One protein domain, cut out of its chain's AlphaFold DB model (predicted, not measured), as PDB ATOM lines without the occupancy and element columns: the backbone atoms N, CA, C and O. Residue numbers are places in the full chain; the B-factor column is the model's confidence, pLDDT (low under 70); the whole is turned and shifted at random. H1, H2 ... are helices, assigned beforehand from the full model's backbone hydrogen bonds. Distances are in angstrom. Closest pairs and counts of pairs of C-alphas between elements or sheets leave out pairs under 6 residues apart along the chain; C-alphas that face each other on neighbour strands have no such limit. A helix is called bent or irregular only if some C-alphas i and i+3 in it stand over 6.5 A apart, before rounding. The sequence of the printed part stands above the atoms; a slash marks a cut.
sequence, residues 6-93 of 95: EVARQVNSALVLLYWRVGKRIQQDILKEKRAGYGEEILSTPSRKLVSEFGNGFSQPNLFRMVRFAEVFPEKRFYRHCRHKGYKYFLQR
ATOM      1  N   GLU A   6     114.573 141.203 150.242       43.62
ATOM      2  CA  GLU A   6     114.307 139.767 150.388       43.62
ATOM      3  C   GLU A   6     115.439 138.896 149.810       43.62
ATOM      4  O   GLU A   6     115.923 137.975 150.469       43.62
ATOM      5  N   VAL A   7     115.929 139.247 148.614       35.09
ATOM      6  CA  VAL A   7     117.065 138.592 147.940       35.09
ATOM      7  C   VAL A   7     118.338 138.812 148.751       35.09
ATOM      8  O   VAL A   7     119.064 137.863 149.040       35.09
ATOM      9  N   ALA A   8     118.552 140.039 149.231       37.34
ATOM     10  CA  ALA A   8     119.659 140.360 150.125       37.34
ATOM     11  C   ALA A   8     119.599 139.569 151.447       37.34
ATOM     12  O   ALA A   8     120.646 139.250 152.003       37.34
ATOM     13  N   ARG A   9     118.405 139.212 151.950       43.53
ATOM     14  CA  ARG A   9     118.213 138.453 153.203       43.53
ATOM     15  C   ARG A   9     118.406 136.940 153.031       43.53
ATOM     16  O   ARG A   9     118.997 136.304 153.909       43.53
ATOM     17  N   GLN A  10     117.956 136.363 151.916       40.12
ATOM     18  CA  GLN A  10     118.166 134.941 151.600       40.12
ATOM     19  C   GLN A  10     119.622 134.638 151.230       40.12
ATOM     20  O   GLN A  10     120.212 133.717 151.799       40.12
ATOM     21  N   VAL A  11     120.231 135.471 150.377       50.75
ATOM     22  CA  VAL A  11     121.667 135.402 150.056       50.75
ATOM     23  C   VAL A  11     122.501 135.515 151.335       50.75
ATOM     24  O   VAL A  11     123.455 134.760 151.519       50.75
ATOM     25  N   ASN A  12     122.080 136.357 152.285       61.97
ATOM     26  CA  ASN A  12     122.739 136.463 153.586       61.97
ATOM     27  C   ASN A  12     122.735 135.152 154.376       61.97
ATOM     28  O   ASN A  12     123.731 134.794 154.990       61.97
ATOM     29  N   SER A  13     121.616 134.428 154.380       65.19
ATOM     30  CA  SER A  13     121.450 133.235 155.219       65.19
ATOM     31  C   SER A  13     122.305 132.069 154.707       65.19
ATOM     32  O   SER A  13     122.944 131.370 155.495       65.19
ATOM     33  N   ALA A  14     122.373 131.907 153.382       72.50
ATOM     34  CA  ALA A  14     123.239 130.929 152.732       72.50
ATOM     35  C   ALA A  14     124.730 131.264 152.916       72.50
ATOM     36  O   ALA A  14     125.517 130.376 153.243       72.50
ATOM     37  N   LEU A  15     125.110 132.542 152.789       74.88
ATOM     38  CA  LEU A  15     126.485 132.998 153.025       74.88
ATOM     39  C   LEU A  15     126.921 132.808 154.480       74.88
ATOM     40  O   LEU A  15     128.040 132.373 154.730       74.88
ATOM     41  N   VAL A  16     126.040 133.065 155.449       78.44
ATOM     42  CA  VAL A  16     126.331 132.841 156.877       78.44
ATOM     43  C   VAL A  16     126.574 131.367 157.161       78.44
ATOM     44  O   VAL A  16     127.527 131.027 157.862       78.44
ATOM     45  N   LEU A  17     125.740 130.483 156.606       80.69
ATOM     46  CA  LEU A  17     125.932 129.041 156.732       80.69
ATOM     47  C   LEU A  17     127.238 128.592 156.068       80.69
ATOM     48  O   LEU A  17     127.960 127.778 156.642       80.69
ATOM     49  N   LEU A  18     127.551 129.122 154.883       84.25
ATOM     50  CA  LEU A  18     128.794 128.832 154.174       84.25
ATOM     51  C   LEU A  18     130.008 129.249 155.009       84.25
ATOM     52  O   LEU A  18     130.874 128.423 155.279       84.25
ATOM     53  N   TYR A  19     130.045 130.496 155.475       84.00
ATOM     54  CA  TYR A  19     131.138 131.030 156.287       84.00
ATOM     55  C   TYR A  19     131.294 130.287 157.610       84.00
ATOM     56  O   TYR A  19     132.417 129.989 158.015       84.00
ATOM     57  N   TRP A  20     130.186 129.906 158.248       84.56
ATOM     58  CA  TRP A  20     130.225 129.060 159.436       84.56
ATOM     59  C   TRP A  20     130.842 127.687 159.147       84.56
ATOM     60  O   TRP A  20     131.732 127.243 159.872       84.56
ATOM     61  N   ARG A  21     130.415 127.022 158.064       85.81
ATOM     62  CA  ARG A  21     130.952 125.711 157.661       85.81
ATOM     63  C   ARG A  21     132.435 125.782 157.315       85.81
ATOM     64  O   ARG A  21     133.183 124.901 157.728       85.81
ATOM     65  N   VAL A  22     132.857 126.823 156.597       86.62
ATOM     66  CA  VAL A  22     134.269 127.065 156.262       86.62
ATOM     67  C   VAL A  22     135.085 127.257 157.538       86.62
ATOM     68  O   VAL A  22     136.084 126.569 157.727       86.62
ATOM     69  N   GLY A  23     134.621 128.107 158.457       85.19
ATOM     70  CA  GLY A  23     135.269 128.318 159.753       85.19
ATOM     71  C   GLY A  23     135.399 127.040 160.580       85.19
ATOM     72  O   GLY A  23     136.478 126.747 161.093       85.19
ATOM     73  N   LYS A  24     134.327 126.241 160.652       85.75
ATOM     74  CA  LYS A  24     134.321 124.949 161.353       85.75
ATOM     75  C   LYS A  24     135.317 123.974 160.729       85.75
ATOM     76  O   LYS A  24     136.082 123.332 161.439       85.75
ATOM     77  N   ARG A  25     135.336 123.887 159.398       87.19
ATOM     78  CA  ARG A  25     136.233 122.978 158.685       87.19
ATOM     79  C   ARG A  25     137.695 123.363 158.867       87.19
ATOM     80  O   ARG A  25     138.521 122.500 159.117       87.19
ATOM     81  N   ILE A  26     138.005 124.655 158.829       85.38
ATOM     82  CA  ILE A  26     139.345 125.160 159.140       85.38
ATOM     83  C   ILE A  26     139.729 124.829 160.591       85.38
ATOM     84  O   ILE A  26     140.838 124.365 160.846       85.38
ATOM     85  N   GLN A  27     138.819 125.021 161.545       83.31
ATOM     86  CA  GLN A  27     139.070 124.694 162.949       83.31
ATOM     87  C   GLN A  27     139.399 123.204 163.154       83.31
ATOM     88  O   GLN A  27     140.309 122.872 163.915       83.31
ATOM     89  N   GLN A  28     138.672 122.317 162.473       83.88
ATOM     90  CA  GLN A  28     138.819 120.866 162.593       83.88
ATOM     91  C   GLN A  28     140.027 120.337 161.808       83.88
ATOM     92  O   GLN A  28     140.891 119.675 162.382       83.88
ATOM     93  N   ASP A  29     140.115 120.672 160.520       83.50
ATOM     94  CA  ASP A  29     141.081 120.080 159.589       83.50
ATOM     95  C   ASP A  29     142.459 120.753 159.683       83.50
ATOM     96  O   ASP A  29     143.487 120.091 159.542       83.50
ATOM     97  N   ILE A  30     142.492 122.071 159.918       81.06
ATOM     98  CA  ILE A  30     143.727 122.866 159.871       81.06
ATOM     99  C   ILE A  30     144.249 123.153 161.281       81.06
ATOM    100  O   ILE A  30     145.426 122.933 161.565       81.06
ATOM    101  N   LEU A  31     143.383 123.627 162.179       77.25
ATOM    102  CA  LEU A  31     143.794 124.025 163.530       77.25
ATOM    103  C   LEU A  31     143.737 122.877 164.548       77.25
ATOM    104  O   LEU A  31     144.286 123.028 165.638       77.25
ATOM    105  N   LYS A  32     143.122 121.731 164.216       79.62
ATOM    106  CA  LYS A  32     142.951 120.574 165.119       79.62
ATOM    107  C   LYS A  32     142.414 120.976 166.501       79.62
ATOM    108  O   LYS A  32     142.959 120.572 167.524       79.62
ATOM    109  N   GLU A  33     141.403 121.845 166.520       69.62
ATOM    110  CA  GLU A  33     140.796 122.423 167.735       69.62
ATOM    111  C   GLU A  33     141.735 123.283 168.608       69.62
ATOM    112  O   GLU A  33     141.357 123.722 169.697       69.62
ATOM    113  N   LYS A  34     142.947 123.598 168.135       67.25
ATOM    114  CA  LYS A  34     143.839 124.539 168.816       67.25
ATOM    115  C   LYS A  34     143.332 125.969 168.624       67.25
ATOM    116  O   LYS A  34     142.910 126.356 167.535       67.25
ATOM    117  N   ARG A  35     143.381 126.761 169.702       58.81
ATOM    118  CA  ARG A  35     142.881 128.145 169.718       58.81
ATOM    119  C   ARG A  35     143.536 128.999 168.634       58.81
ATOM    120  O   ARG A  35     144.744 128.930 168.410       58.81
ATOM    121  N   ALA A  36     142.718 129.890 168.074       56.31
ATOM    122  CA  ALA A  36     143.015 130.780 166.955       56.31
ATOM    123  C   ALA A  36     144.309 131.623 167.053       56.31
ATOM    124  O   ALA A  36     144.765 132.116 166.030       56.31
ATOM    125  N   GLY A  37     144.943 131.753 168.226       60.56
ATOM    126  CA  GLY A  37     146.200 132.497 168.391       60.56
ATOM    127  C   GLY A  37     147.384 131.944 167.584       60.56
ATOM    128  O   GLY A  37     148.256 132.706 167.202       60.56
ATOM    129  N   TYR A  38     147.388 130.645 167.263       58.72
ATOM    130  CA  TYR A  38     148.384 130.028 166.368       58.72
ATOM    131  C   TYR A  38     147.962 130.043 164.887       58.72
ATOM    132  O   TYR A  38     148.718 129.626 164.016       58.72
ATOM    133  N   GLY A  39     146.729 130.466 164.594       62.56
ATOM    134  CA  GLY A  39     146.104 130.276 163.291       62.56
ATOM    135  C   GLY A  39     146.494 131.307 162.240       62.56
ATOM    136  O   GLY A  39     146.341 131.014 161.063       62.56
ATOM    137  N   GLU A  40     146.997 132.486 162.615       66.81
ATOM    138  CA  GLU A  40     147.271 133.548 161.639       66.81
ATOM    139  C   GLU A  40     148.231 133.082 160.542       66.81
ATOM    140  O   GLU A  40     147.819 133.033 159.384       66.81
ATOM    141  N   GLU A  41     149.448 132.639 160.862       70.69
ATOM    142  CA  GLU A  41     150.379 132.138 159.836       70.69
ATOM    143  C   GLU A  41     149.852 130.898 159.107       70.69
ATOM    144  O   GLU A  41     150.001 130.779 157.886       70.69
ATOM    145  N   ILE A  42     149.167 130.008 159.831       77.12
ATOM    146  CA  ILE A  42     148.624 128.754 159.294       77.12
ATOM    147  C   ILE A  42     147.551 129.028 158.224       77.12
ATOM    148  O   ILE A  42     147.423 128.274 157.257       77.12
ATOM    149  N   LEU A  43     146.807 130.131 158.346       82.06
ATOM    150  CA  LEU A  43     145.767 130.520 157.394       82.06
ATOM    151  C   LEU A  43     146.304 131.208 156.133       82.06
ATOM    152  O   LEU A  43     145.550 131.362 155.171       82.06
ATOM    153  N   SER A  44     147.583 131.588 156.090       81.44
ATOM    154  CA  SER A  44     148.166 132.307 154.946       81.44
ATOM    155  C   SER A  44     148.118 131.491 153.644       81.44
ATOM    156  O   SER A  44     147.723 131.994 152.589       81.44
ATOM    157  N   THR A  45     148.458 130.204 153.715       82.94
ATOM    158  CA  THR A  45     148.459 129.275 152.578       82.94
ATOM    159  C   THR A  45     147.052 128.969 152.049       82.94
ATOM    160  O   THR A  45     146.822 129.193 150.857       82.94
ATOM    161  N   PRO A  46     146.083 128.515 152.872       82.88
ATOM    162  CA  PRO A  46     144.719 128.295 152.395       82.88
ATOM    163  C   PRO A  46     144.049 129.601 151.952       82.88
ATOM    164  O   PRO A  46     143.288 129.580 150.987       82.88
ATOM    165  N   SER A  47     144.367 130.743 152.573       84.88
ATOM    166  CA  SER A  47     143.844 132.035 152.127       84.88
ATOM    167  C   SER A  47     144.287 132.384 150.713       84.88
ATOM    168  O   SER A  47     143.432 132.707 149.894       84.88
ATOM    169  N   ARG A  48     145.581 132.279 150.384       86.56
ATOM    170  CA  ARG A  48     146.065 132.576 149.023       86.56
ATOM    171  C   ARG A  48     145.332 131.757 147.962       86.56
ATOM    172  O   ARG A  48     144.903 132.313 146.954       86.56
ATOM    173  N   LYS A  49     145.136 130.461 148.217       86.56
ATOM    174  CA  LYS A  49     144.414 129.573 147.300       86.56
ATOM    175  C   LYS A  49     142.942 129.973 147.159       86.56
ATOM    176  O   LYS A  49     142.461 130.157 146.047       86.56
ATOM    177  N   LEU A  50     142.244 130.177 148.276       85.06
ATOM    178  CA  LEU A  50     140.823 130.530 148.258       85.06
ATOM    179  C   LEU A  50     140.567 131.930 147.689       85.06
ATOM    180  O   LEU A  50     139.550 132.142 147.041       85.06
ATOM    181  N   VAL A  51     141.483 132.879 147.887       88.19
ATOM    182  CA  VAL A  51     141.408 134.199 147.245       88.19
ATOM    183  C   VAL A  51     141.591 134.076 145.737       88.19
ATOM    184  O   VAL A  51     140.855 134.722 144.996       88.19
ATOM    185  N   SER A  52     142.511 133.228 145.276       86.69
ATOM    186  CA  SER A  52     142.695 132.983 143.843       86.69
ATOM    187  C   SER A  52     141.472 132.327 143.192       86.69
ATOM    188  O   SER A  52     141.188 132.612 142.034       86.69
ATOM    189  N   GLU A  53     140.769 131.444 143.906       86.12
ATOM    190  CA  GLU A  53     139.633 130.685 143.360       86.12
ATOM    191  C   GLU A  53     138.284 131.407 143.525       86.12
ATOM    192  O   GLU A  53     137.422 131.321 142.653       86.12
ATOM    193  N   PHE A  54     138.087 132.133 144.630       81.94
ATOM    194  CA  PHE A  54     136.786 132.687 145.032       81.94
ATOM    195  C   PHE A  54     136.815 134.192 145.351       81.94
ATOM    196  O   PHE A  54     135.776 134.789 145.641       81.94
ATOM    197  N   GLY A  55     137.990 134.823 145.312       84.38
ATOM    198  CA  GLY A  55     138.174 136.255 145.537       84.38
ATOM    199  C   GLY A  55     138.380 136.673 147.000       84.38
ATOM    200  O   GLY A  55     138.441 135.871 147.934       84.38
ATOM    201  N   ASN A  56     138.464 137.990 147.214       81.19
ATOM    202  CA  ASN A  56     138.873 138.619 148.483       81.19
ATOM    203  C   ASN A  56     137.982 138.300 149.702       81.19
ATOM    204  O   ASN A  56     138.379 138.554 150.845       81.19
ATOM    205  N   GLY A  57     136.806 137.697 149.489       81.31
ATOM    206  CA  GLY A  57     135.956 137.159 150.553       81.31
ATOM    207  C   GLY A  57     136.670 136.133 151.442       81.31
ATOM    208  O   GLY A  57     136.330 136.023 152.617       81.31
ATOM    209  N   PHE A  58     137.720 135.482 150.933       85.12
ATOM    210  CA  PHE A  58     138.498 134.451 151.633       85.12
ATOM    211  C   PHE A  58     139.924 134.889 152.006       85.12
ATOM    212  O   PHE A  58     140.827 134.068 152.188       85.12
ATOM    213  N   SER A  59     140.139 136.200 152.137       86.50
ATOM    214  CA  SER A  59     141.380 136.740 152.697       86.50
ATOM    215  C   SER A  59     141.651 136.199 154.108       86.50
ATOM    216  O   SER A  59     140.735 135.809 154.833       86.50
ATOM    217  N   GLN A  60     142.914 136.192 154.520       85.38
ATOM    218  CA  GLN A  60     143.360 135.654 155.805       85.38
ATOM    219  C   GLN A  60     142.604 136.271 157.003       85.38
ATOM    220  O   GLN A  60     142.125 135.502 157.841       85.38
ATOM    221  N   PRO A  61     142.349 137.601 157.058       84.38
ATOM    222  CA  PRO A  61     141.510 138.191 158.104       84.38
ATOM    223  C   PRO A  61     140.061 137.687 158.071       84.38
ATOM    224  O   PRO A  61     139.428 137.523 159.115       84.38
ATOM    225  N   ASN A  62     139.513 137.423 156.882       84.38
ATOM    226  CA  ASN A  62     138.164 136.883 156.748       84.38
ATOM    227  C   ASN A  62     138.096 135.418 157.187       84.38
ATOM    228  O   ASN A  62     137.173 135.067 157.916       84.38
ATOM    229  N   LEU A  63     139.083 134.586 156.838       85.06
ATOM    230  CA  LEU A  63     139.163 133.210 157.340       85.06
ATOM    231  C   LEU A  63     139.264 133.178 158.864       85.06
ATOM    232  O   LEU A  63     138.569 132.394 159.508       85.06
ATOM    233  N   PHE A  64     140.054 134.076 159.452       84.19
ATOM    234  CA  PHE A  64     140.141 134.202 160.902       84.19
ATOM    235  C   PHE A  64     138.776 134.530 161.522       84.19
ATOM    236  O   PHE A  64     138.334 133.856 162.454       84.19
ATOM    237  N   ARG A  65     138.045 135.504 160.963       83.06
ATOM    238  CA  ARG A  65     136.673 135.827 161.398       83.06
ATOM    239  C   ARG A  65     135.723 134.634 161.258       83.06
ATOM    240  O   ARG A  65     134.916 134.414 162.156       83.06
ATOM    241  N   MET A  66     135.830 133.850 160.182       86.19
ATOM    242  CA  MET A  66     135.027 132.636 159.983       86.19
ATOM    243  C   MET A  66     135.323 131.578 161.055       86.19
ATOM    244  O   MET A  66     134.392 131.005 161.621       86.19
ATOM    245  N   VAL A  67     136.596 131.351 161.391       85.00
ATOM    246  CA  VAL A  67     137.002 130.428 162.470       85.00
ATOM    247  C   VAL A  67     136.473 130.901 163.821       85.00
ATOM    248  O   VAL A  67     135.830 130.131 164.532       85.00
ATOM    249  N   ARG A  68     136.665 132.182 164.159       81.94
ATOM    250  CA  ARG A  68     136.136 132.781 165.397       81.94
ATOM    251  C   ARG A  68     134.618 132.658 165.475       81.94
ATOM    252  O   ARG A  68     134.068 132.381 166.536       81.94
ATOM    253  N   PHE A  69     133.938 132.822 164.347       80.31
ATOM    254  CA  PHE A  69     132.499 132.628 164.266       80.31
ATOM    255  C   PHE A  69     132.092 131.178 164.575       80.31
ATOM    256  O   PHE A  69     131.158 130.959 165.346       80.31
ATOM    257  N   ALA A  70     132.812 130.187 164.048       81.94
ATOM    258  CA  ALA A  70     132.565 128.778 164.353       81.94
ATOM    259  C   ALA A  70     132.875 128.415 165.821       81.94
ATOM    260  O   ALA A  70     132.110 127.668 166.431       81.94
ATOM    261  N   GLU A  71     133.924 129.000 166.415       78.88
ATOM    262  CA  GLU A  71     134.262 128.844 167.841       78.88
ATOM    263  C   GLU A  71     133.145 129.361 168.762       78.88
ATOM    264  O   GLU A  71     132.769 128.699 169.731       78.88
ATOM    265  N   VAL A  72     132.600 130.545 168.465       78.44
ATOM    266  CA  VAL A  72     131.555 131.184 169.285       78.44
ATOM    267  C   VAL A  72     130.201 130.479 169.122       78.44
ATOM    268  O   VAL A  72     129.389 130.455 170.055       78.44
ATOM    269  N   PHE A  73     129.955 129.869 167.960       71.00
ATOM    270  CA  PHE A  73     128.698 129.197 167.635       71.00
ATOM    271  C   PHE A  73     128.902 127.706 167.326       71.00
ATOM    272  O   PHE A  73     128.813 127.303 166.166       71.00
ATOM    273  N   PRO A  74     129.087 126.853 168.353       70.75
ATOM    274  CA  PRO A  74     129.149 125.412 168.151       70.75
ATOM    275  C   PRO A  74     127.854 124.879 167.524       70.75
ATOM    276  O   PRO A  74     126.758 125.395 167.762       70.75
ATOM    277  N   GLU A  75     127.977 123.808 166.742       67.12
ATOM    278  CA  GLU A  75     126.959 123.269 165.826       67.12
ATOM    279  C   GLU A  75     125.544 123.146 166.416       67.12
ATOM    280  O   GLU A  75     124.565 123.589 165.808       67.12
ATOM    281  N   LYS A  76     125.430 122.648 167.655       61.38
ATOM    282  CA  LYS A  76     124.151 122.536 168.380       61.38
ATOM    283  C   LYS A  76     123.456 123.886 168.605       61.38
ATOM    284  O   LYS A  76     122.228 123.955 168.599       61.38
ATOM    285  N   ARG A  77     124.217 124.966 168.813       60.53
ATOM    286  CA  ARG A  77     123.688 126.331 168.974       60.53
ATOM    287  C   ARG A  77     123.416 126.996 167.628       60.53
ATOM    288  O   ARG A  77     122.402 127.679 167.517       60.53
ATOM    289  N   PHE A  78     124.256 126.770 166.617       63.81
ATOM    290  CA  PHE A  78     124.111 127.401 165.302       63.81
ATOM    291  C   PHE A  78     122.804 126.999 164.596       63.81
ATOM    292  O   PHE A  78     122.004 127.868 164.237       63.81
ATOM    293  N   TYR A  79     122.528 125.695 164.479       60.53
ATOM    294  CA  TYR A  79     121.305 125.209 163.825       60.53
ATOM    295  C   TYR A  79     120.032 125.608 164.583       60.53
ATOM    296  O   TYR A  79     119.017 125.931 163.967       60.53
ATOM    297  N   ARG A  80     120.088 125.668 165.921       56.78
ATOM    298  CA  ARG A  80     118.964 126.128 166.753       56.78
ATOM    299  C   ARG A  80     118.684 127.624 166.582       56.78
ATOM    300  O   ARG A  80     117.529 128.033 166.652       56.78
ATOM    301  N   HIS A  81     119.721 128.435 166.367       55.38
ATOM    302  CA  HIS A  81     119.596 129.888 166.238       55.38
ATOM    303  C   HIS A  81     119.158 130.313 164.832       55.38
ATOM    304  O   HIS A  81     118.241 131.125 164.703       55.38
ATOM    305  N   CYS A  82     119.721 129.695 163.785       56.69
ATOM    306  CA  CYS A  82     119.313 129.946 162.397       56.69
ATOM    307  C   CYS A  82     117.841 129.599 162.133       56.69
ATOM    308  O   CYS A  82     117.217 130.210 161.272       56.69
ATOM    309  N   ARG A  83     117.261 128.663 162.898       52.03
ATOM    310  CA  ARG A  83     115.850 128.269 162.770       52.03
ATOM    311  C   ARG A  83     114.859 129.311 163.306       52.03
ATOM    312  O   ARG A  83     113.705 129.284 162.902       52.03
ATOM    313  N   HIS A  84     115.285 130.211 164.199       50.28
ATOM    314  CA  HIS A  84     114.375 131.135 164.894       50.28
ATOM    315  C   HIS A  84     114.675 132.624 164.695       50.28
ATOM    316  O   HIS A  84     113.750 133.427 164.809       50.28
ATOM    317  N   LYS A  85     115.921 133.038 164.425       50.84
ATOM    318  CA  LYS A  85     116.267 134.466 164.316       50.84
ATOM    319  C   LYS A  85     117.291 134.710 163.207       50.84
ATOM    320  O   LYS A  85     118.420 134.241 163.267       50.84
ATOM    321  N   GLY A  86     116.871 135.455 162.182       51.59
ATOM    322  CA  GLY A  86     117.710 135.823 161.042       51.59
ATOM    323  C   GLY A  86     118.859 136.781 161.392       51.59
ATOM    324  O   GLY A  86     118.852 137.426 162.442       51.59
ATOM    325  N   TYR A  87     119.802 136.891 160.447       51.84
ATOM    326  CA  TYR A  87     121.059 137.671 160.390       51.84
ATOM    327  C   TYR A  87     121.188 138.931 161.272       51.84
ATOM    328  O   TYR A  87     122.257 139.209 161.808       51.84
ATOM    329  N   LYS A  88     120.102 139.685 161.470       48.31
ATOM    330  CA  LYS A  88     120.079 140.933 162.249       48.31
ATOM    331  C   LYS A  88     120.479 140.743 163.722       48.31
ATOM    332  O   LYS A  88     121.108 141.623 164.291       48.31
ATOM    333  N   TYR A  89     120.167 139.590 164.318       52.78
ATOM    334  CA  TYR A  89     120.564 139.269 165.698       52.78
ATOM    335  C   TYR A  89     122.023 138.801 165.822       52.78
ATOM    336  O   TYR A  89     122.590 138.856 166.910       52.78
ATOM    337  N   PHE A  90     122.633 138.353 164.720       54.81
ATOM    338  CA  PHE A  90     123.993 137.811 164.708       54.81
ATOM    339  C   PHE A  90     125.066 138.905 164.762       54.81
ATOM    340  O   PHE A  90     126.052 138.746 165.475       54.81
ATOM    341  N   LEU A  91     124.859 140.033 164.075       51.44
ATOM    342  CA  LEU A  91     125.811 141.153 164.088       51.44
ATOM    343  C   LEU A  91     125.792 141.946 165.404       51.44
ATOM    344  O   LEU A  91     126.813 142.482 165.809       51.44
ATOM    345  N   GLN A  92     124.660 141.968 166.111       52.19
ATOM    346  CA  GLN A  92     124.512 142.716 167.367       52.19
ATOM    347  C   GLN A  92     125.238 142.068 168.561       52.19
ATOM    348  O   GLN A  92     125.364 142.686 169.607       52.19
ATOM    349  N   ARG A  93     125.686 140.814 168.423       48.31
ATOM    350  CA  ARG A  93     126.325 140.031 169.496       48.31
ATOM    351  C   ARG A  93     127.824 139.794 169.272       48.31
ATOM    352  O   ARG A  93     128.447 139.083 170.052       48.31
TER     353      ARG A  93
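Overview. This is residues 6 to 93 of the 95 residues of the protein "DUF1016_N domain-containing protein" of Syntrophaceae bacterium (UniProt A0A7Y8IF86). One long helix, H1, is crossed nearly at right angles by H3, which sits in the middle and packs on H1 on one side and on the kinked helix H2 on the other. After H3 the chain folds back past H1 as the short helix H4, and the small helix H5 follows, packed on no other helix. The printed part has 88 residues with five named helices, H1 to H5 in order, and no named strand; the class is all helix. It is compact, with a radius of gyration of the C-alphas of 13.3 A and spans of 36 by 26 by 20 A.

Along the chain. H1, residues 6 to 30, is 35.2 A long and begins at C-alpha 6 (114.307, 139.767, 150.388). H2, residues 36 to 54, is 22.9 A; it has a kink of 56 degrees near residue 43 and is irregular, C-alphas 38 and 41 being 7.1 A apart. H3, residues 60 to 72, is 18.5 A and begins at C-alpha 60 (143.360, 135.654, 155.805). H4 is residues 75 to 82, 10.7 A. H5, residues 88 to 91, is 6.0 A and ends at C-alpha 91 (125.811, 141.153, 164.088).

Arrangement. H1 touches H3 with residues 19 to 27 alone, about perpendicular at 88 degrees; the closest C-alphas, of Gly 23 and Val 67, are 3.9 A apart. H1 and H2 are close but not clearly touching, C-alphas 30 and 42 being closest at 7.7 A. H2 and H3 touch at a steep tilt of 59 degrees, opposite ways, closest at C-alphas 47 and 60, 5.2 A. H4 is near H1, and meets H3 only through their link. H5 is apart from H1, H2, H3 and H4. Every O i to N i+4 pair is within hydrogen-bond range in H1 and H3, but 9 of 15 in H2 and 3 of 4 in H4; H5 is too short for such a pair.

Size, cuts and confidence. The C-alphas farthest apart, of Glu 6 and Tyr 38, are 38.9 A apart. The printed part has no cut, and its four links are tight. Mean pLDDT of the printed part is 71.5; residues 6 to 13, 33 to 40 and 75 to 93 are under 70.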